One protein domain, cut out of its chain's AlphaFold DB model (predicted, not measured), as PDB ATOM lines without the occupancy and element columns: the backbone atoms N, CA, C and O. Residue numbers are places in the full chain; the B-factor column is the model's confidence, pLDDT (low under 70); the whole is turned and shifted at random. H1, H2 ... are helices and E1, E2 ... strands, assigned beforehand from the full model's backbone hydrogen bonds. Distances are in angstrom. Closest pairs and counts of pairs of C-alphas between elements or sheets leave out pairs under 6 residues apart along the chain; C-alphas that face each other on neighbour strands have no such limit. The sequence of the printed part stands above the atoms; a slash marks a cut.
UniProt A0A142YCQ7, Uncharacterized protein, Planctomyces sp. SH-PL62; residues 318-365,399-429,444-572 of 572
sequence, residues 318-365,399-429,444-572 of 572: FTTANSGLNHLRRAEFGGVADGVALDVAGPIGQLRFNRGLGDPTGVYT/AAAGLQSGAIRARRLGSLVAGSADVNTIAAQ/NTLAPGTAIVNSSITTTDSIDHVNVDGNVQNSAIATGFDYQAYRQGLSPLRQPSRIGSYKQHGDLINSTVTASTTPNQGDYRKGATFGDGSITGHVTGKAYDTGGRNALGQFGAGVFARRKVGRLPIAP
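This is residues 318 to 365, 399 to 429 and 444 to 572 of the 572 residues of an uncharacterized protein of Planctomyces sp. SH-PL62 (UniProt A0A142YCQ7). The chain winds in stacked turns, a solenoid whose two broad walls are parallel sheets face to face, E1 E3 E5 E10 E13 E17 E19 and E2 E4 E9 E12 E14 E18. E8 and E11 begin a narrow third side, extended by short pairings at residues 508 to 509 and 543 to 544; the antiparallel pair E6 and E7 makes an arm, and the hairpin E15 and E16 lies at the later turns. The printed part has 208 residues, mostly strand, with 19 named strands and one named helix, H1, between E12 and E13. The whole is compact, with a radius of gyration of the C-alphas of 15.5 A, and spans 49 by 36 by 31 A.

Start at edge strand E1, residues 328 to 333; its twisted sheet runs on through E3, 348 to 353, E5, 413 to 418, E10, 463 to 469, E13, 497 to 505, E17, 533 to 540, and E19, 563 to 567. Across its neighbour pairs, find N 331 and O 350, N 414 and O 348, N 464 and O 413, N 468 and O 503, N 499 and O 534, and N 535 and O 563, each 2.9 A apart. The second sheet runs E2, 340 to 343, E4, 406 to 410, E9, 455 to 459, E12, 476 to 479, E14, 512 to 515, and E18, 558 to 560. Here N 342 and O 407, N 408 and O 456, N 457 and O 476, and N 514 and O 477 are 2.8 A apart, N 513 and O 558 2.9 A. The two form a sandwich, two sheets face to face, and the parts that face each other are 10.0 A centre to centre. E6, 423 to 427, is antiparallel to E7, 444 to 448, with N 424 and O 447 at 2.8 A. E7 runs on into E8, 450 to 453, at 47 degrees; E8 is parallel to E11, 471 to 473, with N 451 and O 471 at 2.8 A. H1, 483 to 487, only grazes the second sheet with residues 483 to 484; its O i to N i+4 pair is within hydrogen-bond range. In the hairpin of E15, 517 to 520, and E16, 523 to 530, N 529 and O 518 are 2.8 A apart.

Find C-alpha 328 at (130.300, 194.166, 132.635), where E1 begins, and C-alpha 567 at (115.847, 166.967, 136.818), where E19 ends. E13 is 23.4 A long and bends at residue 500; E17 is 21.9 A long.

C-alphas 365 and 399 are 10.7 A apart across one cut, 429 and 444 10.1 A across the other. E17 to E18 is a long link. Confidence under 70 includes residues 399 to 402 and 424 to 429.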
ATOM      1  N   PHE A 318     138.519 191.523 144.345       88.25
ATOM      2  CA  PHE A 318     137.854 190.867 145.475       88.25
ATOM      3  C   PHE A 318     138.333 191.305 146.865       88.25
ATOM      4  O   PHE A 318     138.198 190.536 147.818       88.25
ATOM      5  N   THR A 319     138.885 192.510 146.991       85.19
ATOM      6  CA  THR A 319     139.358 193.058 148.274       85.19
ATOM      7  C   THR A 319     138.232 193.694 149.084       85.19
ATOM      8  O   THR A 319     138.224 193.625 150.311       85.19
ATOM      9  N   THR A 320     137.272 194.316 148.398       85.44
ATOM     10  CA  THR A 320     136.118 194.987 149.009       85.44
ATOM     11  C   THR A 320     134.844 194.807 148.181       85.44
ATOM     12  O   THR A 320     134.881 194.421 147.008       85.44
ATOM     13  N   ALA A 321     133.685 195.174 148.734       79.81
ATOM     14  CA  ALA A 321     132.423 195.238 147.988       79.81
ATOM     15  C   ALA A 321     132.482 196.153 146.744       79.81
ATOM     16  O   ALA A 321     131.775 195.892 145.775       79.81
ATOM     17  N   ASN A 322     133.357 197.166 146.751       86.12
ATOM     18  CA  ASN A 322     133.463 198.181 145.698       86.12
ATOM     19  C   ASN A 322     134.671 197.990 144.765       86.12
ATOM     20  O   ASN A 322     134.816 198.754 143.816       86.12
ATOM     21  N   SER A 323     135.505 196.977 145.018       89.69
ATOM     22  CA  SER A 323     136.709 196.696 144.217       89.69
ATOM     23  C   SER A 323     136.431 196.244 142.781       89.69
ATOM     24  O   SER A 323     137.302 196.342 141.914       89.69
ATOM     25  N   GLY A 324     135.207 195.786 142.512       94.25
ATOM     26  CA  GLY A 324     134.792 195.322 141.197       94.25
ATOM     27  C   GLY A 324     134.287 196.431 140.271       94.25
ATOM     28  O   GLY A 324     133.920 197.524 140.697       94.25
ATOM     29  N   LEU A 325     134.201 196.103 138.981       97.88
ATOM     30  CA  LEU A 325     133.588 196.938 137.948       97.88
ATOM     31  C   LEU A 325     132.143 197.313 138.318       97.88
ATOM     32  O   LEU A 325     131.379 196.478 138.815       97.88
ATOM     33  N   ASN A 326     131.716 198.530 137.976       97.56
ATOM     34  CA  ASN A 326     130.318 198.940 138.132       97.56
ATOM     35  C   ASN A 326     129.376 198.109 137.251       97.56
ATOM     36  O   ASN A 326     128.218 197.906 137.607       97.56
ATOM     37  N   HIS A 327     129.856 197.629 136.104       98.25
ATOM     38  CA  HIS A 327     129.146 196.696 135.234       98.25
ATOM     39  C   HIS A 327     130.110 196.020 134.259       98.25
ATOM     40  O   HIS A 327     131.152 196.575 133.899       98.25
ATOM     41  N   LEU A 328     129.699 194.850 133.775       98.62
ATOM     42  CA  LEU A 328     130.300 194.166 132.635       98.62
ATOM     43  C   LEU A 328     129.178 193.720 131.695       98.62
ATOM     44  O   LEU A 328     128.461 192.760 131.975       98.62
ATOM     45  N   ARG A 329     128.947 194.433 130.590       98.44
ATOM     46  CA  ARG A 329     127.760 194.154 129.758       98.44
ATOM     47  C   ARG A 329     127.890 192.813 129.024       98.44
ATOM     48  O   ARG A 329     126.940 192.032 129.048       98.44
ATOM     49  N   ARG A 330     129.041 192.523 128.421       98.44
ATOM     50  CA  ARG A 330     129.336 191.237 127.779       98.44
ATOM     51  C   ARG A 330     130.805 190.870 127.956       98.44
ATOM     52  O   ARG A 330     131.672 191.712 127.740       98.44
ATOM     53  N   ALA A 331     131.064 189.605 128.268       98.56
ATOM     54  CA  ALA A 331     132.386 189.000 128.216       98.56
ATOM     55  C   ALA A 331     132.359 187.681 127.438       98.56
ATOM     56  O   ALA A 331     131.493 186.833 127.669       98.56
ATOM     57  N   GLU A 332     133.299 187.517 126.511       98.44
ATOM     58  CA  GLU A 332     133.445 186.318 125.690       98.44
ATOM     59  C   GLU A 332     134.906 185.870 125.608       98.44
ATOM     60  O   GLU A 332     135.782 186.654 125.250       98.44
ATOM     61  N   PHE A 333     135.136 184.588 125.882       96.50
ATOM     62  CA  PHE A 333     136.433 183.927 125.787       96.50
ATOM     63  C   PHE A 333     136.331 182.785 124.776       96.50
ATOM     64  O   PHE A 333     135.499 181.886 124.921       96.50
ATOM     65  N   GLY A 334     137.121 182.860 123.707       85.69
ATOM     66  CA  GLY A 334     137.078 181.923 122.589       85.69
ATOM     67  C   GLY A 334     137.928 180.670 122.797       85.69
ATOM     68  O   GLY A 334     137.504 179.586 122.399       85.69
ATOM     69  N   GLY A 335     139.087 180.806 123.442       82.88
ATOM     70  CA  GLY A 335     139.935 179.704 123.896       82.88
ATOM     71  C   GLY A 335     139.693 179.336 125.359       82.88
ATOM     72  O   GLY A 335     138.707 179.764 125.961       82.88
ATOM     73  N   VAL A 336     140.597 178.527 125.920       85.56
ATOM     74  CA  VAL A 336     140.541 178.129 127.334       85.56
ATOM     75  C   VAL A 336     140.834 179.352 128.203       85.56
ATOM     76  O   VAL A 336     141.852 180.025 128.020       85.56
ATOM     77  N   ALA A 337     139.929 179.644 129.133       90.44
ATOM     78  CA  ALA A 337     140.056 180.733 130.095       90.44
ATOM     79  C   ALA A 337     140.504 180.166 131.446       90.44
ATOM     80  O   ALA A 337     139.693 179.567 132.133       90.44
ATOM     81  N   ASP A 338     141.764 180.330 131.840       86.62
ATOM     82  CA  ASP A 338     142.333 179.694 133.035       86.62
ATOM     83  C   ASP A 338     143.118 180.700 133.888       86.62
ATOM     84  O   ASP A 338     143.848 181.546 133.380       86.62
ATOM     85  N   GLY A 339     142.910 180.680 135.201       86.12
ATOM     86  CA  GLY A 339     143.305 181.784 136.078       86.12
ATOM     87  C   GLY A 339     142.571 183.092 135.747       86.12
ATOM     88  O   GLY A 339     143.152 184.169 135.866       86.12
ATOM     89  N   VAL A 340     141.316 183.025 135.280       93.12
ATOM     90  CA  VAL A 340     140.528 184.219 134.928       93.12
ATOM     91  C   VAL A 340     139.725 184.720 136.123       93.12
ATOM     92  O   VAL A 340     138.909 183.995 136.693       93.12
ATOM     93  N   ALA A 341     139.901 185.994 136.466       94.31
ATOM     94  CA  ALA A 341     139.212 186.647 137.572       94.31
ATOM     95  C   ALA A 341     138.389 187.852 137.088       94.31
ATOM     96  O   ALA A 341     138.935 188.874 136.678       94.31
ATOM     97  N   LEU A 342     137.061 187.750 137.147       97.56
ATOM     98  CA  LEU A 342     136.145 188.843 136.824       97.56
ATOM     99  C   LEU A 342     135.510 189.356 138.104       97.56
ATOM    100  O   LEU A 342     134.632 188.714 138.688       97.56
ATOM    101  N   ASP A 343     135.955 190.531 138.522       96.94
ATOM    102  CA  ASP A 343     135.432 191.175 139.699       96.94
ATOM    103  C   ASP A 343     134.460 192.298 139.330       96.94
ATOM    104  O   ASP A 343     134.864 193.371 138.878       96.94
ATOM    105  N   VAL A 344     133.160 192.056 139.509       97.81
ATOM    106  CA  VAL A 344     132.093 192.987 139.127       97.81
ATOM    107  C   VAL A 344     131.201 193.255 140.337       97.81
ATOM    108  O   VAL A 344     130.533 192.368 140.862       97.81
ATOM    109  N   ALA A 345     131.171 194.505 140.794       95.50
ATOM    110  CA  ALA A 345     130.310 194.937 141.892       95.50
ATOM    111  C   ALA A 345     128.846 195.105 141.441       95.50
ATOM    112  O   ALA A 345     127.920 194.955 142.238       95.50
ATOM    113  N   GLY A 346     128.621 195.408 140.158       96.38
ATOM    114  CA  GLY A 346     127.288 195.494 139.559       96.38
ATOM    115  C   GLY A 346     126.913 194.294 138.681       96.38
ATOM    116  O   GLY A 346     127.330 193.166 138.954       96.38
ATOM    117  N   PRO A 347     126.049 194.479 137.668       97.75
ATOM    118  CA  PRO A 347     125.562 193.373 136.854       97.75
ATOM    119  C   PRO A 347     126.580 192.924 135.799       97.75
ATOM    120  O   PRO A 347     127.267 193.747 135.182       97.75
ATOM    121  N   ILE A 348     126.581 191.618 135.533       98.69
ATOM    122  CA  ILE A 348     127.123 191.027 134.313       98.69
ATOM    123  C   ILE A 348     125.954 190.696 133.380       98.69
ATOM    124  O   ILE A 348     125.055 189.939 133.748       98.69
ATOM    125  N   GLY A 349     125.942 191.255 132.169       98.56
ATOM    126  CA  GLY A 349     124.873 190.983 131.203       98.56
ATOM    127  C   GLY A 349     124.986 189.577 130.613       98.56
ATOM    128  O   GLY A 349     124.078 188.760 130.758       98.56
ATOM    129  N   GLN A 350     126.123 189.277 129.988       98.50
ATOM    130  CA  GLN A 350     126.407 187.976 129.385       98.50
ATOM    131  C   GLN A 350     127.855 187.561 129.630       98.50
ATOM    132  O   GLN A 350     128.772 188.353 129.417       98.50
ATOM    133  N   LEU A 351     128.051 186.298 129.996       98.38
ATOM    134  CA  LEU A 351     129.348 185.659 130.130       98.38
ATOM    135  C   LEU A 351     129.379 184.371 129.306       98.38
ATOM    136  O   LEU A 351     128.515 183.506 129.464       98.38
ATOM    137  N   ARG A 352     130.355 184.259 128.406       98.56
ATOM    138  CA  ARG A 352     130.480 183.129 127.487       98.56
ATOM    139  C   ARG A 352     131.916 182.615 127.433       98.56
ATOM    140  O   ARG A 352     132.816 183.348 127.044       98.56
ATOM    141  N   PHE A 353     132.092 181.340 127.748       97.94
ATOM    142  CA  PHE A 353     133.334 180.591 127.594       97.94
ATOM    143  C   PHE A 353     133.125 179.533 126.514       97.94
ATOM    144  O   PHE A 353     132.383 178.576 126.716       97.94
ATOM    145  N   ASN A 354     133.723 179.725 125.339       93.50
ATOM    146  CA  ASN A 354     133.556 178.804 124.213       93.50
ATOM    147  C   ASN A 354     134.340 177.500 124.409       93.50
ATOM    148  O   ASN A 354     133.883 176.466 123.936       93.50
ATOM    149  N   ARG A 355     135.481 177.548 125.111       88.12
ATOM    150  CA  ARG A 355     136.311 176.381 125.462       88.12
ATOM    151  C   ARG A 355     136.591 176.318 126.964       88.12
ATOM    152  O   ARG A 355     137.734 176.230 127.392       88.12
ATOM    153  N   GLY A 356     135.521 176.399 127.742       89.94
ATOM    154  CA  GLY A 356     135.534 176.212 129.186       89.94
ATOM    155  C   GLY A 356     136.173 177.327 130.016       89.94
ATOM    156  O   GLY A 356     136.929 178.173 129.530       89.94
ATOM    157  N   LEU A 357     135.807 177.328 131.297       92.00
ATOM    158  CA  LEU A 357     136.435 178.114 132.352       92.00
ATOM    159  C   LEU A 357     137.284 177.167 133.205       92.00
ATOM    160  O   LEU A 357     136.766 176.356 133.970       92.00
ATOM    161  N   GLY A 358     138.588 177.301 133.050       84.38
ATOM    162  CA  GLY A 358     139.629 176.471 133.621       84.38
ATOM    163  C   GLY A 358     140.177 175.443 132.653       84.38
ATOM    164  O   GLY A 358     139.532 175.056 131.680       84.38
ATOM    165  N   ASP A 359     141.410 175.037 132.928       81.62
ATOM    166  CA  ASP A 359     142.131 174.038 132.153       81.62
ATOM    167  C   ASP A 359     142.111 172.702 132.920       81.62
ATOM    168  O   ASP A 359     142.678 172.626 134.016       81.62
ATOM    169  N   PRO A 360     141.419 171.665 132.403       68.31
ATOM    170  CA  PRO A 360     141.287 170.377 133.084       68.31
ATOM    171  C   PRO A 360     142.581 169.552 133.082       68.31
ATOM    172  O   PRO A 360     142.639 168.507 133.735       68.31
ATOM    173  N   THR A 361     143.623 169.987 132.367       70.06
ATOM    174  CA  THR A 361     144.870 169.229 132.247       70.06
ATOM    175  C   THR A 361     145.549 169.053 133.603       70.06
ATOM    176  O   THR A 361     145.926 170.030 134.247       70.06
ATOM    177  N   GLY A 362     145.734 167.797 134.022       55.69
ATOM    178  CA  GLY A 362     146.404 167.443 135.278       55.69
ATOM    179  C   GLY A 362     145.548 167.615 136.539       55.69
ATOM    180  O   GLY A 362     146.090 167.586 137.640       55.69
ATOM    181  N   VAL A 363     144.229 167.807 136.416       53.00
ATOM    182  CA  VAL A 363     143.338 167.970 137.576       53.00
ATOM    183  C   VAL A 363     142.845 166.612 138.066       53.00
ATOM    184  O   VAL A 363     141.986 165.982 137.452       53.00
ATOM    185  N   TYR A 364     143.357 166.184 139.217       54.94
ATOM    186  CA  TYR A 364     143.014 164.910 139.847       54.94
ATOM    187  C   TYR A 364     141.821 165.062 140.805       54.94
ATOM    188  O   TYR A 364     141.760 166.004 141.596       54.94
ATOM    189  N   THR A 365     140.838 164.158 140.727       49.66
ATOM    190  CA  THR A 365     139.581 164.240 141.507       49.66
ATOM    191  C   THR A 365     139.558 163.362 142.748       49.66
ATOM    192  O   THR A 365     138.636 163.476 143.552       49.66
ATOM    193  N   ALA A 399     144.123 174.900 137.958       66.62
ATOM    194  CA  ALA A 399     143.453 173.861 138.723       66.62
ATOM    195  C   ALA A 399     144.381 172.703 139.126       66.62
ATOM    196  O   ALA A 399     144.233 172.179 140.229       66.62
ATOM    197  N   ALA A 400     145.348 172.325 138.286       62.81
ATOM    198  CA  ALA A 400     146.308 171.264 138.596       62.81
ATOM    199  C   ALA A 400     147.320 171.691 139.669       62.81
ATOM    200  O   ALA A 400     147.772 170.862 140.452       62.81
ATOM    201  N   ALA A 401     147.604 172.992 139.772       61.97
ATOM    202  CA  ALA A 401     148.370 173.575 140.873       61.97
ATOM    203  C   ALA A 401     147.531 173.778 142.159       61.97
ATOM    204  O   ALA A 401     147.987 174.416 143.105       61.97
ATOM    205  N   GLY A 402     146.286 173.283 142.202       61.47
ATOM    206  CA  GLY A 402     145.366 173.481 143.329       61.47
ATOM    207  C   GLY A 402     144.794 174.900 143.429       61.47
ATOM    208  O   GLY A 402     144.172 175.249 144.433       61.47
ATOM    209  N   LEU A 403     144.980 175.728 142.399       73.06
ATOM    210  CA  LEU A 403     144.557 177.127 142.364       73.06
ATOM    211  C   LEU A 403     143.205 177.276 141.670       73.06
ATOM    212  O   LEU A 403     142.843 176.478 140.806       73.06
ATOM    213  N   GLN A 404     142.469 178.338 142.003       80.75
ATOM    214  CA  GLN A 404     141.239 178.662 141.284       80.75
ATOM    215  C   GLN A 404     141.556 179.006 139.828       80.75
ATOM    216  O   GLN A 404     142.265 179.969 139.536       80.75
ATOM    217  N   SER A 405     140.973 178.241 138.916       81.94
ATOM    218  CA  SER A 405     141.049 178.492 137.479       81.94
ATOM    219  C   SER A 405     140.091 179.595 137.025       81.94
ATOM    220  O   SER A 405     140.295 180.207 135.977       81.94
ATOM    221  N   GLY A 406     139.061 179.875 137.821       90.38
ATOM    222  CA  GLY A 406     138.083 180.914 137.546       90.38
ATOM    223  C   GLY A 406     137.510 181.509 138.826       90.38
ATOM    224  O   GLY A 406     137.104 180.784 139.734       90.38
ATOM    225  N   ALA A 407     137.428 182.834 138.896       93.62
ATOM    226  CA  ALA A 407     136.746 183.539 139.976       93.62
ATOM    227  C   ALA A 407     135.874 184.650 139.394       93.62
ATOM    228  O   ALA A 407     136.372 185.625 138.843       93.62
ATOM    229  N   ILE A 408     134.558 184.503 139.492       97.44
ATOM    230  CA  ILE A 408     133.587 185.458 138.965       97.44
ATOM    231  C   ILE A 408     132.697 185.918 140.113       97.44
ATOM    232  O   ILE A 408     131.999 185.115 140.741       97.44
ATOM    233  N   ARG A 409     132.697 187.227 140.359       95.62
ATOM    234  CA  ARG A 409     131.763 187.905 141.264       95.62
ATOM    235  C   ARG A 409     130.907 188.865 140.454       95.62
ATOM    236  O   ARG A 409     131.441 189.647 139.674       95.62
ATOM    237  N   ALA A 410     129.597 188.829 140.674       96.50
ATOM    238  CA  ALA A 410     128.661 189.825 140.160       96.50
ATOM    239  C   ALA A 410     127.577 190.152 141.189       96.50
ATOM    240  O   ALA A 410     127.317 189.383 142.113       96.50
ATOM    241  N   ARG A 411     126.848 191.250 140.988       95.38
ATOM    242  CA  ARG A 411     125.555 191.435 141.659       95.38
ATOM    243  C   ARG A 411     124.492 190.521 141.060       95.38
ATOM    244  O   ARG A 411     123.830 189.796 141.786       95.38
ATOM    245  N   ARG A 412     124.353 190.544 139.735       96.62
ATOM    246  CA  ARG A 412     123.401 189.747 138.946       96.62
ATOM    247  C   ARG A 412     124.091 189.255 137.683       96.62
ATOM    248  O   ARG A 412     124.922 189.984 137.142       96.62
ATOM    249  N   LEU A 413     123.715 188.076 137.196       98.25
ATOM    250  CA  LEU A 413     124.214 187.525 135.936       98.25
ATOM    251  C   LEU A 413     123.051 187.210 134.987       98.25
ATOM    252  O   LEU A 413     122.197 186.384 135.296       98.25
ATOM    253  N   GLY A 414     123.004 187.863 133.826       98.56
ATOM    254  CA  GLY A 414     121.940 187.618 132.845       98.56
ATOM    255  C   GLY A 414     122.078 186.257 132.154       98.56
ATOM    256  O   GLY A 414     121.122 185.490 132.062       98.56
ATOM    257  N   SER A 415     123.276 185.910 131.691       98.31
ATOM    258  CA  SER A 415     123.526 184.605 131.076       98.31
ATOM    259  C   SER A 415     124.949 184.129 131.319       98.31
ATOM    260  O   SER A 415     125.891 184.889 131.112       98.31
ATOM    261  N   LEU A 416     125.089 182.848 131.652       98.50
ATOM    262  CA  LEU A 416     126.337 182.093 131.649       98.50
ATOM    263  C   LEU A 416     126.258 180.984 130.601       98.50
ATOM    264  O   LEU A 416     125.328 180.179 130.624       98.50
ATOM    265  N   VAL A 417     127.243 180.927 129.712       98.44
ATOM    266  CA  VAL A 417     127.434 179.815 128.777       98.44
ATOM    267  C   VAL A 417     128.860 179.301 128.916       98.44
ATOM    268  O   VAL A 417     129.792 180.093 128.792       98.44
ATOM    269  N   ALA A 418     129.032 178.003 129.146       97.50
ATOM    270  CA  ALA A 418     130.337 177.346 129.185       97.50
ATOM    271  C   ALA A 418     130.316 176.087 128.306       97.50
ATOM    272  O   ALA A 418     129.557 175.162 128.586       97.50
ATOM    273  N   GLY A 419     131.111 176.079 127.236       94.19
ATOM    274  CA  GLY A 419     131.394 174.886 126.432       94.19
ATOM    275  C   GLY A 419     132.556 174.080 127.008       94.19
ATOM    276  O   GLY A 419     133.278 174.585 127.868       94.19
ATOM    277  N   SER A 420     132.760 172.854 126.533       87.94
ATOM    278  CA  SER A 420     133.839 171.997 127.023       87.94
ATOM    279  C   SER A 420     135.219 172.499 126.576       87.94
ATOM    280  O   SER A 420     135.406 172.940 125.440       87.94
ATOM    281  N   ALA A 421     136.194 172.462 127.485       83.75
ATOM    282  CA  ALA A 421     137.597 172.767 127.205       83.75
ATOM    283  C   ALA A 421     138.283 171.623 126.440       83.75
ATOM    284  O   ALA A 421     139.153 171.859 125.602       83.75
ATOM    285  N   ASP A 422     137.852 170.394 126.703       76.31
ATOM    286  CA  ASP A 422     138.335 169.142 126.130       76.31
ATOM    287  C   ASP A 422     137.162 168.255 125.664       76.31
ATOM    288  O   ASP A 422     135.992 168.662 125.643       76.31
ATOM    289  N   VAL A 423     137.487 167.041 125.222       74.38
ATOM    290  CA  VAL A 423     136.531 166.048 124.723       74.38
ATOM    291  C   VAL A 423     136.789 164.738 125.453       74.38
ATOM    292  O   VAL A 423     137.924 164.267 125.498       74.38
ATOM    293  N   ASN A 424     135.739 164.127 125.994       66.62
ATOM    294  CA  ASN A 424     135.835 162.824 126.634       66.62
ATOM    295  C   ASN A 424     135.676 161.716 125.596       66.62
ATOM    296  O   ASN A 424     134.716 161.687 124.824       66.62
ATOM    297  N   THR A 425     136.609 160.768 125.613       60.56
ATOM    298  CA  THR A 425     136.539 159.566 124.783       60.56
ATOM    299  C   THR A 425     135.908 158.447 125.601       60.56
ATOM    300  O   THR A 425     136.518 157.932 126.532       60.56
ATOM    301  N   ILE A 426     134.673 158.075 125.271       58.78
ATOM    302  CA  ILE A 426     133.940 157.009 125.959       58.78
ATOM    303  C   ILE A 426     134.090 155.726 125.144       58.78
ATOM    304  O   ILE A 426     133.589 155.637 124.023       58.78
ATOM    305  N   ALA A 427     134.762 154.727 125.713       56.50
ATOM    306  CA  ALA A 427     134.752 153.372 125.176       56.50
ATOM    307  C   ALA A 427     133.445 152.668 125.577       56.50
ATOM    308  O   ALA A 427     132.977 152.809 126.711       56.50
ATOM    309  N   ALA A 428     132.854 151.902 124.659       52.25
ATOM    310  CA  ALA A 428     131.676 151.098 124.967       52.25
ATOM    311  C   ALA A 428     131.971 150.140 126.140       52.25
ATOM    312  O   ALA A 428     132.817 149.257 126.030       52.25
ATOM    313  N   GLN A 429     131.263 150.309 127.263       46.06
ATOM    314  CA  GLN A 429     131.412 149.452 128.448       46.06
ATOM    315  C   GLN A 429     130.709 148.094 128.307       46.06
ATOM    316  O   GLN A 429     130.883 147.226 129.158       46.06
ATOM    317  N   ASN A 444     135.155 153.958 120.137       58.84
ATOM    318  CA  ASN A 444     135.101 155.127 120.992       58.84
ATOM    319  C   ASN A 444     134.047 156.106 120.472       58.84
ATOM    320  O   ASN A 444     134.045 156.452 119.290       58.84
ATOM    321  N   THR A 445     133.180 156.587 121.355       61.97
ATOM    322  CA  THR A 445     132.296 157.727 121.090       61.97
ATOM    323  C   THR A 445     132.821 158.957 121.812       61.97
ATOM    324  O   THR A 445     133.196 158.875 122.981       61.97
ATOM    325  N   LEU A 446     132.843 160.095 121.125       66.06
ATOM    326  CA  LEU A 446     133.235 161.373 121.711       66.06
ATOM    327  C   LEU A 446     132.032 162.016 122.406       66.06
ATOM    328  O   LEU A 446     130.949 162.095 121.825       66.06
ATOM    329  N   ALA A 447     132.236 162.496 123.625       69.06
ATOM    330  CA  ALA A 447     131.283 163.303 124.377       69.06
ATOM    331  C   ALA A 447     131.952 164.615 124.821       69.06
ATOM    332  O   ALA A 447     133.182 164.655 124.923       69.06
ATOM    333  N   PRO A 448     131.184 165.684 125.102       78.06
ATOM    334  CA  PRO A 448     131.731 166.884 125.725       78.06
ATOM    335  C   PRO A 448     132.566 166.530 126.963       78.06
ATOM    336  O   PRO A 448     132.164 165.692 127.774       78.06
ATOM    337  N   GLY A 449     133.754 167.126 127.060       84.31
ATOM    338  CA  GLY A 449     134.664 166.962 128.186       84.31
ATOM    339  C   GLY A 449     134.228 167.777 129.402       84.31
ATOM    340  O   GLY A 449     133.060 167.801 129.779       84.31
ATOM    341  N   THR A 450     135.160 168.482 130.020       87.19
ATOM    342  CA  THR A 450     134.964 169.357 131.172       87.19
ATOM    343  C   THR A 450     134.820 170.808 130.730       87.19
ATOM    344  O   THR A 450     135.643 171.334 129.988       87.19
ATOM    345  N   ALA A 451     133.758 171.472 131.175       92.88
ATOM    346  CA  ALA A 451     133.428 172.847 130.805       92.88
ATOM    347  C   ALA A 451     133.800 173.867 131.882       92.88
ATOM    348  O   ALA A 451     134.112 175.015 131.571       92.88
ATOM    349  N   ILE A 452     133.736 173.481 133.155       94.12
ATOM    350  CA  ILE A 452     134.077 174.362 134.272       94.12
ATOM    351  C   ILE A 452     134.922 173.566 135.259       94.12
ATOM    352  O   ILE A 452     134.478 172.533 135.755       94.12
ATOM    353  N   VAL A 453     136.124 174.053 135.551       89.06
ATOM    354  CA  VAL A 453     137.103 173.378 136.408       89.06
ATOM    355  C   VAL A 453     137.590 174.334 137.480       89.06
ATOM    356  O   VAL A 453     137.923 175.474 137.171       89.06
ATOM    357  N   ASN A 454     137.632 173.878 138.733       85.19
ATOM    358  CA  ASN A 454     138.113 174.618 139.904       85.19
ATOM    359  C   ASN A 454     137.739 176.111 139.916       85.19
ATOM    360  O   ASN A 454     138.578 176.990 140.126       85.19
ATOM    361  N   SER A 455     136.475 176.403 139.611       91.94
ATOM    362  CA  SER A 455     136.002 177.762 139.381       91.94
ATOM    363  C   SER A 455     134.845 178.136 140.291       91.94
ATOM    364  O   SER A 455     133.950 177.332 140.556       91.94
ATOM    365  N   SER A 456     134.844 179.384 140.753       94.75
ATOM    366  CA  SER A 456     133.753 179.971 141.527       94.75
ATOM    367  C   SER A 456     133.023 181.026 140.700       94.75
ATOM    368  O   SER A 456     133.621 181.973 140.198       94.75
ATOM    369  N   ILE A 457     131.712 180.861 140.551       98.12
ATOM    370  CA  ILE A 457     130.814 181.825 139.919       98.12
ATOM    371  C   ILE A 457     129.776 182.205 140.959       98.12
ATOM    372  O   ILE A 457     128.956 181.383 141.359       98.12
ATOM    373  N   THR A 458     129.823 183.449 141.416       96.31
ATOM    374  CA  THR A 458     129.027 183.912 142.552       96.31
ATOM    375  C   THR A 458     128.249 185.170 142.210       96.31
ATOM    376  O   THR A 458     128.775 186.101 141.596       96.31
ATOM    377  N   THR A 459     126.983 185.204 142.623       96.75
ATOM    378  CA  THR A 459     126.158 186.409 142.537       96.75
ATOM    379  C   THR A 459     125.416 186.677 143.838       96.75
ATOM    380  O   THR A 459     124.911 185.749 144.471       96.75
ATOM    381  N   THR A 460     125.334 187.945 144.247       94.81
ATOM    382  CA  THR A 460     124.605 188.330 145.470       94.81
ATOM    383  C   THR A 460     123.088 188.350 145.286       94.81
ATOM    384  O   THR A 460     122.365 188.208 146.269       94.81
ATOM    385  N   ASP A 461     122.613 188.504 144.050       94.94
ATOM    386  CA  ASP A 461     121.208 188.412 143.651       94.94
ATOM    387  C   ASP A 461     120.978 187.109 142.864       94.94
ATOM    388  O   ASP A 461     121.127 186.029 143.433       94.94
ATOM    389  N   SER A 462     120.630 187.195 141.577       96.88
ATOM    390  CA  SER A 462     120.102 186.093 140.771       96.88
ATOM    391  C   SER A 462     120.925 185.843 139.503       96.88
ATOM    392  O   SER A 462     121.599 186.743 138.984       96.88
ATOM    393  N   ILE A 463     120.790 184.635 138.955       98.25
ATOM    394  CA  ILE A 463     121.259 184.276 137.615       98.25
ATOM    395  C   ILE A 463     120.042 183.960 136.743       98.25
ATOM    396  O   ILE A 463     119.220 183.120 137.106       98.25
ATOM    397  N   ASP A 464     119.887 184.607 135.586       98.19
ATOM    398  CA  ASP A 464     118.715 184.320 134.747       98.19
ATOM    399  C   ASP A 464     118.896 182.992 133.988       98.19
ATOM    400  O   ASP A 464     118.054 182.102 134.114       98.19
ATOM    401  N   HIS A 465     120.011 182.815 133.265       98.19
ATOM    402  CA  HIS A 465     120.268 181.611 132.462       98.19
ATOM    403  C   HIS A 465     121.677 181.052 132.669       98.19
ATOM    404  O   HIS A 465     122.661 181.787 132.632       98.19
ATOM    405  N   VAL A 466     121.777 179.732 132.811       98.44
ATOM    406  CA  VAL A 466     123.034 178.982 132.855       98.44
ATOM    407  C   VAL A 466     122.940 177.808 131.888       98.44
ATOM    408  O   VAL A 466     122.036 176.980 132.004       98.44
ATOM    409  N   ASN A 467     123.875 177.733 130.944       98.25
ATOM    410  CA  ASN A 467     124.032 176.608 130.031       98.25
ATOM    411  C   ASN A 467     125.472 176.089 130.083       98.25
ATOM    412  O   ASN A 467     126.405 176.832 129.777       98.25
ATOM    413  N   VAL A 468     125.636 174.827 130.458       97.62
ATOM    414  CA  VAL A 468     126.933 174.153 130.535       97.62
ATOM    415  C   VAL A 468     126.917 172.937 129.613       97.62
ATOM    416  O   VAL A 468     126.042 172.079 129.719       97.62
ATOM    417  N   ASP A 469     127.878 172.867 128.705       95.50
ATOM    418  CA  ASP A 469     128.080 171.733 127.806       95.50
ATOM    419  C   ASP A 469     129.401 171.047 128.158       95.50
ATOM    420  O   ASP A 469     130.466 171.456 127.707       95.50
ATOM    421  N   GLY A 470     129.323 170.072 129.058       91.50
ATOM    422  CA  GLY A 470     130.439 169.360 129.666       91.50
ATOM    423  C   GLY A 470     130.281 169.181 131.179       91.50
ATOM    424  O   GLY A 470     129.314 169.625 131.808       91.50
ATOM    425  N   ASN A 471     131.274 168.529 131.773       91.00
ATOM    426  CA  ASN A 471     131.379 168.327 133.210       91.00
ATOM    427  C   ASN A 471     131.687 169.644 133.936       91.00
ATOM    428  O   ASN A 471     132.395 170.520 133.428       91.00
ATOM    429  N   VAL A 472     131.198 169.752 135.165       93.00
ATOM    430  CA  VAL A 472     131.602 170.773 136.131       93.00
ATOM    431  C   VAL A 472     132.370 170.055 137.231       93.00
ATOM    432  O   VAL A 472     131.819 169.179 137.898       93.00
ATOM    433  N   GLN A 473     133.642 170.404 137.399       88.12
ATOM    434  CA  GLN A 473     134.582 169.708 138.269       88.12
ATOM    435  C   GLN A 473     135.165 170.659 139.314       88.12
ATOM    436  O   GLN A 473     135.655 171.739 138.977       88.12
ATOM    437  N   ASN A 474     135.130 170.256 140.587       82.94
ATOM    438  CA  ASN A 474     135.625 171.022 141.734       82.94
ATOM    439  C   ASN A 474     135.150 172.492 141.738       82.94
ATOM    440  O   ASN A 474     135.881 173.391 142.138       82.94
ATOM    441  N   SER A 475     133.941 172.781 141.261       92.62
ATOM    442  CA  SER A 475     133.487 174.145 140.966       92.62
ATOM    443  C   SER A 475     132.180 174.492 141.668       92.62
ATOM    444  O   SER A 475     131.420 173.623 142.091       92.62
ATOM    445  N   ALA A 476     131.909 175.785 141.806       95.06
ATOM    446  CA  ALA A 476     130.710 176.285 142.461       95.06
ATOM    447  C   ALA A 476     130.025 177.362 141.616       95.06
ATOM    448  O   ALA A 476     130.651 178.356 141.251       95.06
ATOM    449  N   ILE A 477     128.727 177.194 141.362       98.12
ATOM    450  CA  ILE A 477     127.849 178.227 140.803       98.12
ATOM    451  C   ILE A 477     126.835 178.589 141.888       98.12
ATOM    452  O   ILE A 477     125.926 177.812 142.159       98.12
ATOM    453  N   ALA A 478     126.985 179.748 142.522       96.50
ATOM    454  CA  ALA A 478     126.184 180.148 143.675       96.50
ATOM    455  C   ALA A 478     125.495 181.502 143.452       96.50
ATOM    456  O   ALA A 478     126.124 182.495 143.088       96.50
ATOM    457  N   THR A 479     124.192 181.560 143.706       96.88
ATOM    458  CA  THR A 479     123.380 182.783 143.644       96.88
ATOM    459  C   THR A 479     122.749 183.069 145.005       96.88
ATOM    460  O   THR A 479     122.570 182.150 145.805       96.88
ATOM    461  N   GLY A 480     122.473 184.336 145.326       95.50
ATOM    462  CA  GLY A 480     122.183 184.741 146.706       95.50
ATOM    463  C   GLY A 480     123.385 184.533 147.635       95.50
ATOM    464  O   GLY A 480     123.208 184.253 148.822       95.50
ATOM    465  N   PHE A 481     124.600 184.603 147.080       94.19
ATOM    466  CA  PHE A 481     125.866 184.300 147.742       94.19
ATOM    467  C   PHE A 481     126.808 185.507 147.685       94.19
ATOM    468  O   PHE A 481     127.208 185.966 146.615       94.19
ATOM    469  N   ASP A 482     127.194 186.015 148.850       91.12
ATOM    470  CA  ASP A 482     128.148 187.108 148.996       91.12
ATOM    471  C   ASP A 482     129.574 186.577 149.126       91.12
ATOM    472  O   ASP A 482     130.026 186.168 150.198       91.12
ATOM    473  N   TYR A 483     130.292 186.609 148.002       90.69
ATOM    474  CA  TYR A 483     131.679 186.164 147.928       90.69
ATOM    475  C   TYR A 483     132.621 186.957 148.842       90.69
ATOM    476  O   TYR A 483     133.588 186.397 149.348       90.69
ATOM    477  N   GLN A 484     132.349 188.239 149.100       86.12
ATOM    478  CA  GLN A 484     133.207 189.034 149.985       86.12
ATOM    479  C   GLN A 484     133.022 188.645 151.437       86.12
ATOM    480  O   GLN A 484     134.000 188.428 152.144       86.12
ATOM    481  N   ALA A 485     131.769 188.502 151.865       85.69
ATOM    482  CA  ALA A 485     131.474 188.029 153.207       85.69
ATOM    483  C   ALA A 485     132.070 186.638 153.446       85.69
ATOM    484  O   ALA A 485     132.715 186.429 154.468       85.69
ATOM    485  N   TYR A 486     131.956 185.736 152.462       87.31
ATOM    486  CA  TYR A 486     132.616 184.430 152.496       87.31
ATOM    487  C   TYR A 486     134.132 184.554 152.728       87.31
ATOM    488  O   TYR A 486     134.674 183.927 153.635       87.31
ATOM    489  N   ARG A 487     134.815 185.408 151.952       83.56
ATOM    490  CA  ARG A 487     136.266 185.645 152.075       83.56
ATOM    491  C   ARG A 487     136.671 186.237 153.428       83.56
ATOM    492  O   ARG A 487     137.804 186.040 153.849       83.56
ATOM    493  N   GLN A 488     135.760 186.936 154.099       82.88
ATOM    494  CA  GLN A 488     135.951 187.515 155.433       82.88
ATOM    495  C   GLN A 488     135.547 186.560 156.573       82.88
ATOM    496  O   GLN A 488     135.569 186.958 157.734       82.88
ATOM    497  N   GLY A 489     135.154 185.317 156.269       83.06
ATOM    498  CA  GLY A 489     134.685 184.349 157.270       83.06
ATOM    499  C   GLY A 489     133.284 184.646 157.822       83.06
ATOM    500  O   GLY A 489     132.868 184.047 158.812       83.06
ATOM    501  N   LEU A 490     132.545 185.562 157.194       86.81
ATOM    502  CA  LEU A 490     131.167 185.896 157.541       86.81
ATOM    503  C   LEU A 490     130.187 184.997 156.783       86.81
ATOM    504  O   LEU A 490     130.514 184.411 155.751       86.81
ATOM    505  N   SER A 491     128.941 184.933 157.263       86.94
ATOM    506  CA  SER A 491     127.888 184.208 156.549       86.94
ATOM    507  C   SER A 491     127.699 184.795 155.142       86.94
ATOM    508  O   SER A 491     127.391 185.990 155.018       86.94
ATOM    509  N   PRO A 492     127.848 183.983 154.080       87.38
ATOM    510  CA  PRO A 492     127.704 184.461 152.713       87.38
ATOM    511  C   PRO A 492     126.264 184.408 152.212       87.38
ATOM    512  O   PRO A 492     125.981 184.901 151.126       87.38
ATOM    513  N   LEU A 493     125.344 183.822 152.980       87.69
ATOM    514  CA  LEU A 493     123.943 183.728 152.594       87.69
ATOM    515  C   LEU A 493     123.324 185.134 152.511       87.69
ATOM    516  O   LEU A 493     123.426 185.932 153.449       87.69
ATOM    517  N   ARG A 494     122.693 185.451 151.380       75.88
ATOM    518  CA  ARG A 494     121.963 186.704 151.140       75.88
ATOM    519  C   ARG A 494     120.519 186.427 150.715       75.88
ATOM    520  O   ARG A 494     120.067 185.286 150.756       75.88
ATOM    521  N   GLN A 495     119.832 187.530 150.398       78.12
ATOM    522  CA  GLN A 495     118.466 187.719 149.891       78.12
ATOM    523  C   GLN A 495     117.880 186.543 149.080       78.12
ATOM    524  O   GLN A 495     118.620 185.703 148.564       78.12
ATOM    525  N   PRO A 496     116.546 186.497 148.903       90.62
ATOM    526  CA  PRO A 496     115.922 185.572 147.966       90.62
ATOM    527  C   PRO A 496     116.597 185.631 146.591       90.62
ATOM    528  O   PRO A 496     116.863 186.717 146.078       90.62
ATOM    529  N   SER A 497     116.876 184.473 145.999       96.44
ATOM    530  CA  SER A 497     117.579 184.388 144.717       96.44
ATOM    531  C   SER A 497     117.031 183.277 143.836       96.44
ATOM    532  O   SER A 497     116.304 182.376 144.279       96.44
ATOM    533  N   ARG A 498     117.383 183.322 142.552       97.38
ATOM    534  CA  ARG A 498     117.035 182.250 141.625       97.38
ATOM    535  C   ARG A 498     118.098 181.988 140.576       97.38
ATOM    536  O   ARG A 498     118.778 182.912 140.139       97.38
ATOM    537  N   ILE A 499     118.135 180.741 140.114       98.12
ATOM    538  CA  ILE A 499     118.646 180.384 138.790       98.12
ATOM    539  C   ILE A 499     117.430 180.084 137.913       98.12
ATOM    540  O   ILE A 499     116.761 179.063 138.095       98.12
ATOM    541  N   GLY A 500     117.105 181.021 137.016       96.94
ATOM    542  CA  GLY A 500     115.866 180.993 136.230       96.94
ATOM    543  C   GLY A 500     115.770 179.787 135.296       96.94
ATOM    544  O   GLY A 500     114.742 179.118 135.258       96.94
ATOM    545  N   SER A 501     116.855 179.484 134.583       97.62
ATOM    546  CA  SER A 501     117.009 178.275 133.774       97.62
ATOM    547  C   SER A 501     118.430 177.744 133.897       97.62
ATOM    548  O   SER A 501     119.374 178.421 133.497       97.62
ATOM    549  N   TYR A 502     118.572 176.506 134.355       98.31
ATOM    550  CA  TYR A 502     119.840 175.785 134.401       98.31
ATOM    551  C   TYR A 502     119.802 174.559 133.485       98.31
ATOM    552  O   TYR A 502     118.948 173.688 133.635       98.31
ATOM    553  N   LYS A 503     120.716 174.493 132.519       97.81
ATOM    554  CA  LYS A 503     120.891 173.342 131.629       97.81
ATOM    555  C   LYS A 503     122.336 172.879 131.699       97.81
ATOM    556  O   LYS A 503     123.239 173.701 131.567       97.81
ATOM    557  N   GLN A 504     122.536 171.581 131.890       95.75
ATOM    558  CA  GLN A 504     123.859 170.972 131.845       95.75
ATOM    559  C   GLN A 504     123.834 169.652 131.072       95.75
ATOM    560  O   GLN A 504     122.941 168.834 131.294       95.75
ATOM    561  N   HIS A 505     124.833 169.438 130.216       93.56
ATOM    562  CA  HIS A 505     125.128 168.156 129.573       93.56
ATOM    563  C   HIS A 505     126.473 167.644 130.082       93.56
ATOM    564  O   HIS A 505     127.507 168.109 129.633       93.56
ATOM    565  N   GLY A 506     126.464 166.730 131.047       89.56
ATOM    566  CA  GLY A 506     127.669 166.288 131.749       89.56
ATOM    567  C   GLY A 506     127.466 166.237 133.257       89.56
ATOM    568  O   GLY A 506     126.407 166.602 133.781       89.56
ATOM    569  N   ASP A 507     128.491 165.790 133.963       89.38
ATOM    570  CA  ASP A 507     128.428 165.460 135.381       89.38
ATOM    571  C   ASP A 507     128.837 166.625 136.293       89.38
ATOM    572  O   ASP A 507     129.602 167.516 135.922       89.38
ATOM    573  N   LEU A 508     128.302 166.625 137.513       90.81
ATOM    574  CA  LEU A 508     128.724 167.485 138.618       90.81
ATOM    575  C   LEU A 508     129.687 166.681 139.499       90.81
ATOM    576  O   LEU A 508     129.242 165.810 140.239       90.81
ATOM    577  N   ILE A 509     130.986 166.960 139.445       86.25
ATOM    578  CA  ILE A 509     132.017 166.223 140.195       86.25
ATOM    579  C   ILE A 509     132.582 167.149 141.272       86.25
ATOM    580  O   ILE A 509     133.158 168.184 140.935       86.25
ATOM    581  N   ASN A 510     132.369 166.831 142.554       82.38
ATOM    582  CA  ASN A 510     132.682 167.706 143.704       82.38
ATOM    583  C   ASN A 510     132.246 169.161 143.475       82.38
ATOM    584  O   ASN A 510     132.984 170.110 143.748       82.38
ATOM    585  N   SER A 511     131.088 169.329 142.841       92.38
ATOM    586  CA  SER A 511     130.652 170.617 142.318       92.38
ATOM    587  C   SER A 511     129.233 170.923 142.722       92.38
ATOM    588  O   SER A 511     128.359 170.054 142.685       92.38
ATOM    589  N   THR A 512     128.995 172.180 143.075       96.38
ATOM    590  CA  THR A 512     127.713 172.611 143.621       96.38
ATOM    591  C   THR A 512     127.097 173.721 142.787       96.38
ATOM    592  O   THR A 512     127.764 174.665 142.362       96.38
ATOM    593  N   VAL A 513     125.789 173.611 142.561       97.94
ATOM    594  CA  VAL A 513     124.976 174.670 141.959       97.94
ATOM    595  C   VAL A 513     123.903 175.064 142.954       97.94
ATOM    596  O   VAL A 513     123.062 174.239 143.319       97.94
ATOM    597  N   THR A 514     123.946 176.301 143.440       97.25
ATOM    598  CA  THR A 514     123.158 176.709 144.602       97.25
ATOM    599  C   THR A 514     122.437 178.032 144.415       97.25
ATOM    600  O   THR A 514     122.923 178.941 143.744       97.25
ATOM    601  N   ALA A 515     121.261 178.140 145.035       97.19
ATOM    602  CA  ALA A 515     120.504 179.384 145.143       97.19
ATOM    603  C   ALA A 515     120.099 179.617 146.596       97.19
ATOM    604  O   ALA A 515     119.436 178.761 147.188       97.19
ATOM    605  N   SER A 516     120.537 180.742 147.172       96.25
ATOM    606  CA  SER A 516     120.380 181.128 148.584       96.25
ATOM    607  C   SER A 516     120.528 179.927 149.519       96.25
ATOM    608  O   SER A 516     119.641 179.630 150.318       96.25
ATOM    609  N   THR A 517     121.623 179.182 149.372       93.81
ATOM    610  CA  THR A 517     121.886 177.974 150.158       93.81
ATOM    611  C   THR A 517     123.352 177.934 150.562       93.81
ATOM    612  O   THR A 517     124.231 178.236 149.754       93.81
ATOM    613  N   THR A 518     123.610 177.550 151.808       91.69
ATOM    614  CA  THR A 518     124.960 177.352 152.350       91.69
ATOM    615  C   THR A 518     125.046 176.011 153.071       91.69
ATOM    616  O   THR A 518     124.077 175.629 153.730       91.69
ATOM    617  N   PRO A 519     126.179 175.301 153.001       92.81
ATOM    618  CA  PRO A 519     126.309 174.001 153.641       92.81
ATOM    619  C   PRO A 519     126.501 174.127 155.155       92.81
ATOM    620  O   PRO A 519     127.033 175.126 155.647       92.81
ATOM    621  N   ASN A 520     126.132 173.085 155.894       90.81
ATOM    622  CA  ASN A 520     126.409 173.003 157.324       90.81
ATOM    623  C   ASN A 520     127.894 172.696 157.544       90.81
ATOM    624  O   ASN A 520     128.412 171.719 157.013       90.81
ATOM    625  N   GLN A 521     128.593 173.527 158.326       86.81
ATOM    626  CA  GLN A 521     130.031 173.363 158.609       86.81
ATOM    627  C   GLN A 521     130.902 173.186 157.344       86.81
ATOM    628  O   GLN A 521     131.898 172.467 157.367       86.81
ATOM    629  N   GLY A 522     130.524 173.814 156.223       85.81
ATOM    630  CA  GLY A 522     131.267 173.692 154.962       85.81
ATOM    631  C   GLY A 522     131.018 172.397 154.179       85.81
ATOM    632  O   GLY A 522     131.693 172.167 153.181       85.81
ATOM    633  N   ASP A 523     130.067 171.556 154.588       91.56
ATOM    634  CA  ASP A 523     129.840 170.234 154.003       91.56
ATOM    635  C   ASP A 523     128.360 169.978 153.664       91.56
ATOM    636  O   ASP A 523     127.521 169.859 154.559       91.56
ATOM    637  N   TYR A 524     128.026 169.870 152.372       91.88
ATOM    638  CA  TYR A 524     126.652 169.590 151.932       91.88
ATOM    639  C   TYR A 524     126.181 168.172 152.282       91.88
ATOM    640  O   TYR A 524     124.973 167.955 152.388       91.88
ATOM    641  N   ARG A 525     127.097 167.226 152.535       88.19
ATOM    642  CA  ARG A 525     126.753 165.869 153.001       88.19
ATOM    643  C   ARG A 525     126.143 165.886 154.402       88.19
ATOM    644  O   ARG A 525     125.357 165.017 154.759       88.19
ATOM    645  N   LYS A 526     126.478 166.906 155.201       89.62
ATOM    646  CA  LYS A 526     125.958 167.125 156.562       89.62
ATOM    647  C   LYS A 526     124.689 167.990 156.582       89.62
ATOM    648  O   LYS A 526     124.256 168.454 157.640       89.62
ATOM    649  N   GLY A 527     124.098 168.231 155.414       89.69
ATOM    650  CA  GLY A 527     122.937 169.094 155.229       89.69
ATOM    651  C   GLY A 527     123.300 170.541 154.892       89.69
ATOM    652  O   GLY A 527     124.464 170.929 154.801       89.69
ATOM    653  N   ALA A 528     122.269 171.359 154.688       91.38
ATOM    654  CA  ALA A 528     122.415 172.748 154.277       91.38
ATOM    655  C   ALA A 528     121.368 173.651 154.932       91.38
ATOM    656  O   ALA A 528     120.245 173.233 155.218       91.38
ATOM    657  N   THR A 529     121.733 174.917 155.109       91.75
ATOM    658  CA  THR A 529     120.804 175.989 155.460       91.75
ATOM    659  C   THR A 529     120.205 176.569 154.184       91.75
ATOM    660  O   THR A 529     120.925 177.109 153.342       91.75
ATOM    661  N   PHE A 530     118.882 176.472 154.052       91.81
ATOM    662  CA  PHE A 530     118.144 176.949 152.884       91.81
ATOM    663  C   PHE A 530     117.450 178.287 153.163       91.81
ATOM    664  O   PHE A 530     116.459 178.344 153.900       91.81
ATOM    665  N   GLY A 531     117.915 179.349 152.510       91.06
ATOM    666  CA  GLY A 531     117.166 180.595 152.345       91.06
ATOM    667  C   GLY A 531     116.070 180.465 151.280       91.06
ATOM    668  O   GLY A 531     115.753 179.367 150.817       91.06
ATOM    669  N   ASP A 532     115.489 181.589 150.865       93.56
ATOM    670  CA  ASP A 532     114.455 181.630 149.820       93.56
ATOM    671  C   ASP A 532     115.063 181.583 148.409       93.56
ATOM    672  O   ASP A 532     115.000 182.534 147.634       93.56
ATOM    673  N   GLY A 533     115.684 180.450 148.082       96.38
ATOM    674  CA  GLY A 533     116.306 180.188 146.785       96.38
ATOM    675  C   GLY A 533     115.484 179.266 145.885       96.38
ATOM    676  O   GLY A 533     114.837 178.327 146.364       96.38
ATOM    677  N   SER A 534     115.543 179.479 144.569       97.69
ATOM    678  CA  SER A 534     114.916 178.580 143.587       97.69
ATOM    679  C   SER A 534     115.799 178.272 142.379       97.69
ATOM    680  O   SER A 534     116.508 179.139 141.879       97.69
ATOM    681  N   ILE A 535     115.749 177.031 141.889       98.38
ATOM    682  CA  ILE A 535     116.435 176.607 140.662       98.38
ATOM    683  C   ILE A 535     115.451 175.826 139.797       98.38
ATOM    684  O   ILE A 535     114.853 174.848 140.250       98.38
ATOM    685  N   THR A 536     115.309 176.242 138.540       98.25
ATOM    686  CA  THR A 536     114.552 175.502 137.521       98.25
ATOM    687  C   THR A 536     115.510 175.035 136.437       98.25
ATOM    688  O   THR A 536     116.284 175.836 135.916       98.25
ATOM    689  N   GLY A 537     115.497 173.747 136.094       96.44
ATOM    690  CA  GLY A 537     116.466 173.243 135.132       96.44
ATOM    691  C   GLY A 537     116.475 171.742 134.879       96.44
ATOM    692  O   GLY A 537     115.637 170.983 135.366       96.44
ATOM    693  N   HIS A 538     117.456 171.320 134.091       96.56
ATOM    694  CA  HIS A 538     117.696 169.931 133.737       96.56
ATOM    695  C   HIS A 538     119.197 169.659 133.633       96.56
ATOM    696  O   HIS A 538     119.905 170.339 132.890       96.56
ATOM    697  N   VAL A 539     119.662 168.635 134.342       95.25
ATOM    698  CA  VAL A 539     121.016 168.091 134.222       95.25
ATOM    699  C   VAL A 539     120.933 166.733 133.533       95.25
ATOM    700  O   VAL A 539     120.352 165.779 134.061       95.25
ATOM    701  N   THR A 540     121.529 166.648 132.349       92.06
ATOM    702  CA  THR A 540     121.771 165.406 131.614       92.06
ATOM    703  C   THR A 540     123.118 164.845 132.064       92.06
ATOM    704  O   THR A 540     124.117 164.951 131.363       92.06
ATOM    705  N   GLY A 541     123.141 164.306 133.280       87.06
ATOM    706  CA  GLY A 541     124.331 163.789 133.956       87.06
ATOM    707  C   GLY A 541     124.001 163.373 135.387       87.06
ATOM    708  O   GLY A 541     122.826 163.335 135.780       87.06
ATOM    709  N   LYS A 542     125.025 163.047 136.170       88.81
ATOM    710  CA  LYS A 542     124.926 162.695 137.590       88.81
ATOM    711  C   LYS A 542     125.762 163.641 138.448       88.81
ATOM    712  O   LYS A 542     126.544 164.442 137.945       88.81
ATOM    713  N   ALA A 543     125.550 163.565 139.756       89.06
ATOM    714  CA  ALA A 543     126.404 164.213 140.736       89.06
ATOM    715  C   ALA A 543     127.271 163.147 141.418       89.06
ATOM    716  O   ALA A 543     126.739 162.130 141.865       89.06
ATOM    717  N   TYR A 544     128.578 163.391 141.483       83.75
ATOM    718  CA  TYR A 544     129.566 162.526 142.115       83.75
ATOM    719  C   TYR A 544     130.328 163.314 143.172       83.75
ATOM    720  O   TYR A 544     130.949 164.336 142.873       83.75
ATOM    721  N   ASP A 545     130.282 162.822 144.402       82.38
ATOM    722  CA  ASP A 545     131.145 163.269 145.486       82.38
ATOM    723  C   ASP A 545     132.256 162.232 145.665       82.38
ATOM    724  O   ASP A 545     131.991 161.068 145.966       82.38
ATOM    725  N   THR A 546     133.496 162.644 145.424       76.75
ATOM    726  CA  THR A 546     134.695 161.810 145.574       76.75
ATOM    727  C   THR A 546     135.490 162.176 146.829       76.75
ATOM    728  O   THR A 546     136.649 161.793 146.961       76.75
ATOM    729  N   GLY A 547     134.895 162.949 147.744       71.19
ATOM    730  CA  GLY A 547     135.560 163.500 148.923       71.19
ATOM    731  C   GLY A 547     136.371 164.769 148.644       71.19
ATOM    732  O   GLY A 547     136.990 165.299 149.566       71.19
ATOM    733  N   GLY A 548     136.360 165.276 147.408       69.88
ATOM    734  CA  GLY A 548     137.017 166.526 147.033       69.88
ATOM    735  C   GLY A 548     136.235 167.771 147.461       69.88
ATOM    736  O   GLY A 548     135.057 167.715 147.817       69.88
ATOM    737  N   ARG A 549     136.903 168.929 147.413       77.94
ATOM    738  CA  ARG A 549     136.286 170.237 147.676       77.94
ATOM    739  C   ARG A 549     136.020 170.981 146.375       77.94
ATOM    740  O   ARG A 549     136.797 170.883 145.428       77.94
ATOM    741  N   ASN A 550     134.960 171.780 146.363       82.25
ATOM    742  CA  ASN A 550     134.717 172.746 145.299       82.25
ATOM    743  C   ASN A 550     135.612 173.996 145.447       82.25
ATOM    744  O   ASN A 550     136.291 174.187 146.458       82.25
ATOM    745  N   ALA A 551     135.544 174.907 144.475       82.69
ATOM    746  CA  ALA A 551     136.308 176.157 144.451       82.69
ATOM    747  C   ALA A 551     136.013 177.125 145.617       82.69
ATOM    748  O   ALA A 551     136.770 178.069 145.838       82.69
ATOM    749  N   LEU A 552     134.923 176.912 146.363       85.44
ATOM    750  CA  LEU A 552     134.587 177.626 147.603       85.44
ATOM    751  C   LEU A 552     134.987 176.821 148.852       85.44
ATOM    752  O   LEU A 552     134.488 177.078 149.949       85.44
ATOM    753  N   GLY A 553     135.845 175.811 148.711       82.56
ATOM    754  CA  GLY A 553     136.330 174.983 149.812       82.56
ATOM    755  C   GLY A 553     135.259 174.120 150.485       82.56
ATOM    756  O   GLY A 553     135.475 173.685 151.614       82.56
ATOM    757  N   GLN A 554     134.115 173.894 149.836       86.81
ATOM    758  CA  GLN A 554     132.987 173.138 150.388       86.81
ATOM    759  C   GLN A 554     132.981 171.702 149.860       86.81
ATOM    760  O   GLN A 554     133.354 171.465 148.712       86.81
ATOM    761  N   PHE A 555     132.517 170.759 150.678       85.88
ATOM    762  CA  PHE A 555     132.330 169.359 150.281       85.88
ATOM    763  C   PHE A 555     130.924 169.097 149.737       85.88
ATOM    764  O   PHE A 555     129.967 169.772 150.131       85.88
ATOM    765  N   GLY A 556     130.801 168.076 148.891       86.56
ATOM    766  CA  GLY A 556     129.546 167.647 148.283       86.56
ATOM    767  C   GLY A 556     129.448 167.959 146.794       86.56
ATOM    768  O   GLY A 556     130.169 168.799 146.250       86.56
ATOM    769  N   ALA A 557     128.499 167.298 146.135       90.38
ATOM    770  CA  ALA A 557     128.169 167.549 144.740       90.38
ATOM    771  C   ALA A 557     126.654 167.557 144.511       90.38
ATOM    772  O   ALA A 557     125.916 166.759 145.090       90.38
ATOM    773  N   GLY A 558     126.173 168.453 143.648       95.44
ATOM    774  CA  GLY A 558     124.762 168.508 143.273       95.44
ATOM    775  C   GLY A 558     124.150 169.900 143.198       95.44
ATOM    776  O   GLY A 558     124.824 170.927 143.283       95.44
ATOM    777  N   VAL A 559     122.827 169.912 143.038       97.50
ATOM    778  CA  VAL A 559     122.020 171.129 142.927       97.50
ATOM    779  C   VAL A 559     121.194 171.346 144.197       97.50
ATOM    780  O   VAL A 559     120.315 170.538 144.528       97.50
ATOM    781  N   PHE A 560     121.425 172.472 144.877       96.25
ATOM    782  CA  PHE A 560     120.850 172.783 146.188       96.25
ATOM    783  C   PHE A 560     120.082 174.111 146.179       96.25
ATOM    784  O   PHE A 560     120.641 175.184 145.966       96.25
ATOM    785  N   ALA A 561     118.778 174.039 146.435       96.06
ATOM    786  CA  ALA A 561     117.907 175.194 146.620       96.06
ATOM    787  C   ALA A 561     116.658 174.778 147.402       96.06
ATOM    788  O   ALA A 561     116.276 173.606 147.368       96.06
ATOM    789  N   ARG A 562     115.983 175.741 148.044       95.12
ATOM    790  CA  ARG A 562     114.703 175.503 148.733       95.12
ATOM    791  C   ARG A 562     113.632 174.993 147.770       95.12
ATOM    792  O   ARG A 562     112.854 174.113 148.121       95.12
ATOM    793  N   ARG A 563     113.580 175.551 146.557       96.50
ATOM    794  CA  ARG A 563     112.654 175.130 145.497       96.50
ATOM    795  C   ARG A 563     113.440 174.634 144.291       96.50
ATOM    796  O   ARG A 563     114.231 175.381 143.721       96.50
ATOM    797  N   LYS A 564     113.199 173.389 143.889       96.19
ATOM    798  CA  LYS A 564     113.816 172.763 142.717       96.19
ATOM    799  C   LYS A 564     112.734 172.304 141.753       96.19
ATOM    800  O   LYS A 564     111.801 171.626 142.170       96.19
ATOM    801  N   VAL A 565     112.869 172.662 140.481       96.44
ATOM    802  CA  VAL A 565     111.944 172.249 139.419       96.44
ATOM    803  C   VAL A 565     112.739 171.612 138.281       96.44
ATOM    804  O   VAL A 565     113.663 172.226 137.751       96.44
ATOM    805  N   GLY A 566     112.368 170.386 137.902       95.00
ATOM    806  CA  GLY A 566     113.024 169.600 136.851       95.00
ATOM    807  C   GLY A 566     114.028 168.565 137.377       95.00
ATOM    808  O   GLY A 566     114.002 168.192 138.551       95.00
ATOM    809  N   ARG A 567     114.894 168.046 136.495       94.56
ATOM    810  CA  ARG A 567     115.847 166.967 136.818       94.56
ATOM    811  C   ARG A 567     117.146 167.563 137.356       94.56
ATOM    812  O   ARG A 567     118.014 167.948 136.577       94.56
ATOM    813  N   LEU A 568     117.265 167.641 138.677       95.06
ATOM    814  CA  LEU A 568     118.369 168.313 139.367       95.06
ATOM    815  C   LEU A 568     118.996 167.369 140.417       95.06
ATOM    816  O   LEU A 568     118.457 167.269 141.528       95.06
ATOM    817  N   PRO A 569     120.080 166.643 140.067       91.56
ATOM    818  CA  PRO A 569     120.665 165.606 140.912       91.56
ATOM    819  C   PRO A 569     121.377 166.184 142.143       91.56
ATOM    820  O   PRO A 569     121.863 167.316 142.135       91.56
ATOM    821  N   ILE A 570     121.450 165.372 143.196       86.69
ATOM    822  CA  ILE A 570     122.308 165.554 144.373       86.69
ATOM    823  C   ILE A 570     123.076 164.242 144.554       86.69
ATOM    824  O   ILE A 570     122.491 163.180 144.328       86.69
ATOM    825  N   ALA A 571     124.368 164.314 144.875       72.19
ATOM    826  CA  ALA A 571     125.160 163.124 145.168       72.19
ATOM    827  C   ALA A 571     124.663 162.466 146.471       72.19
ATOM    828  O   ALA A 571     124.283 163.197 147.391       72.19
ATOM    829  N   PRO A 572     124.595 161.126 146.525       62.38
ATOM    830  CA  PRO A 572     124.139 160.399 147.705       62.38
ATOM    831  C   PRO A 572     125.037 160.599 148.929       62.38
ATOM    832  O   PRO A 572     126.250 160.854 148.746       62.38
TER     833      PRO A 572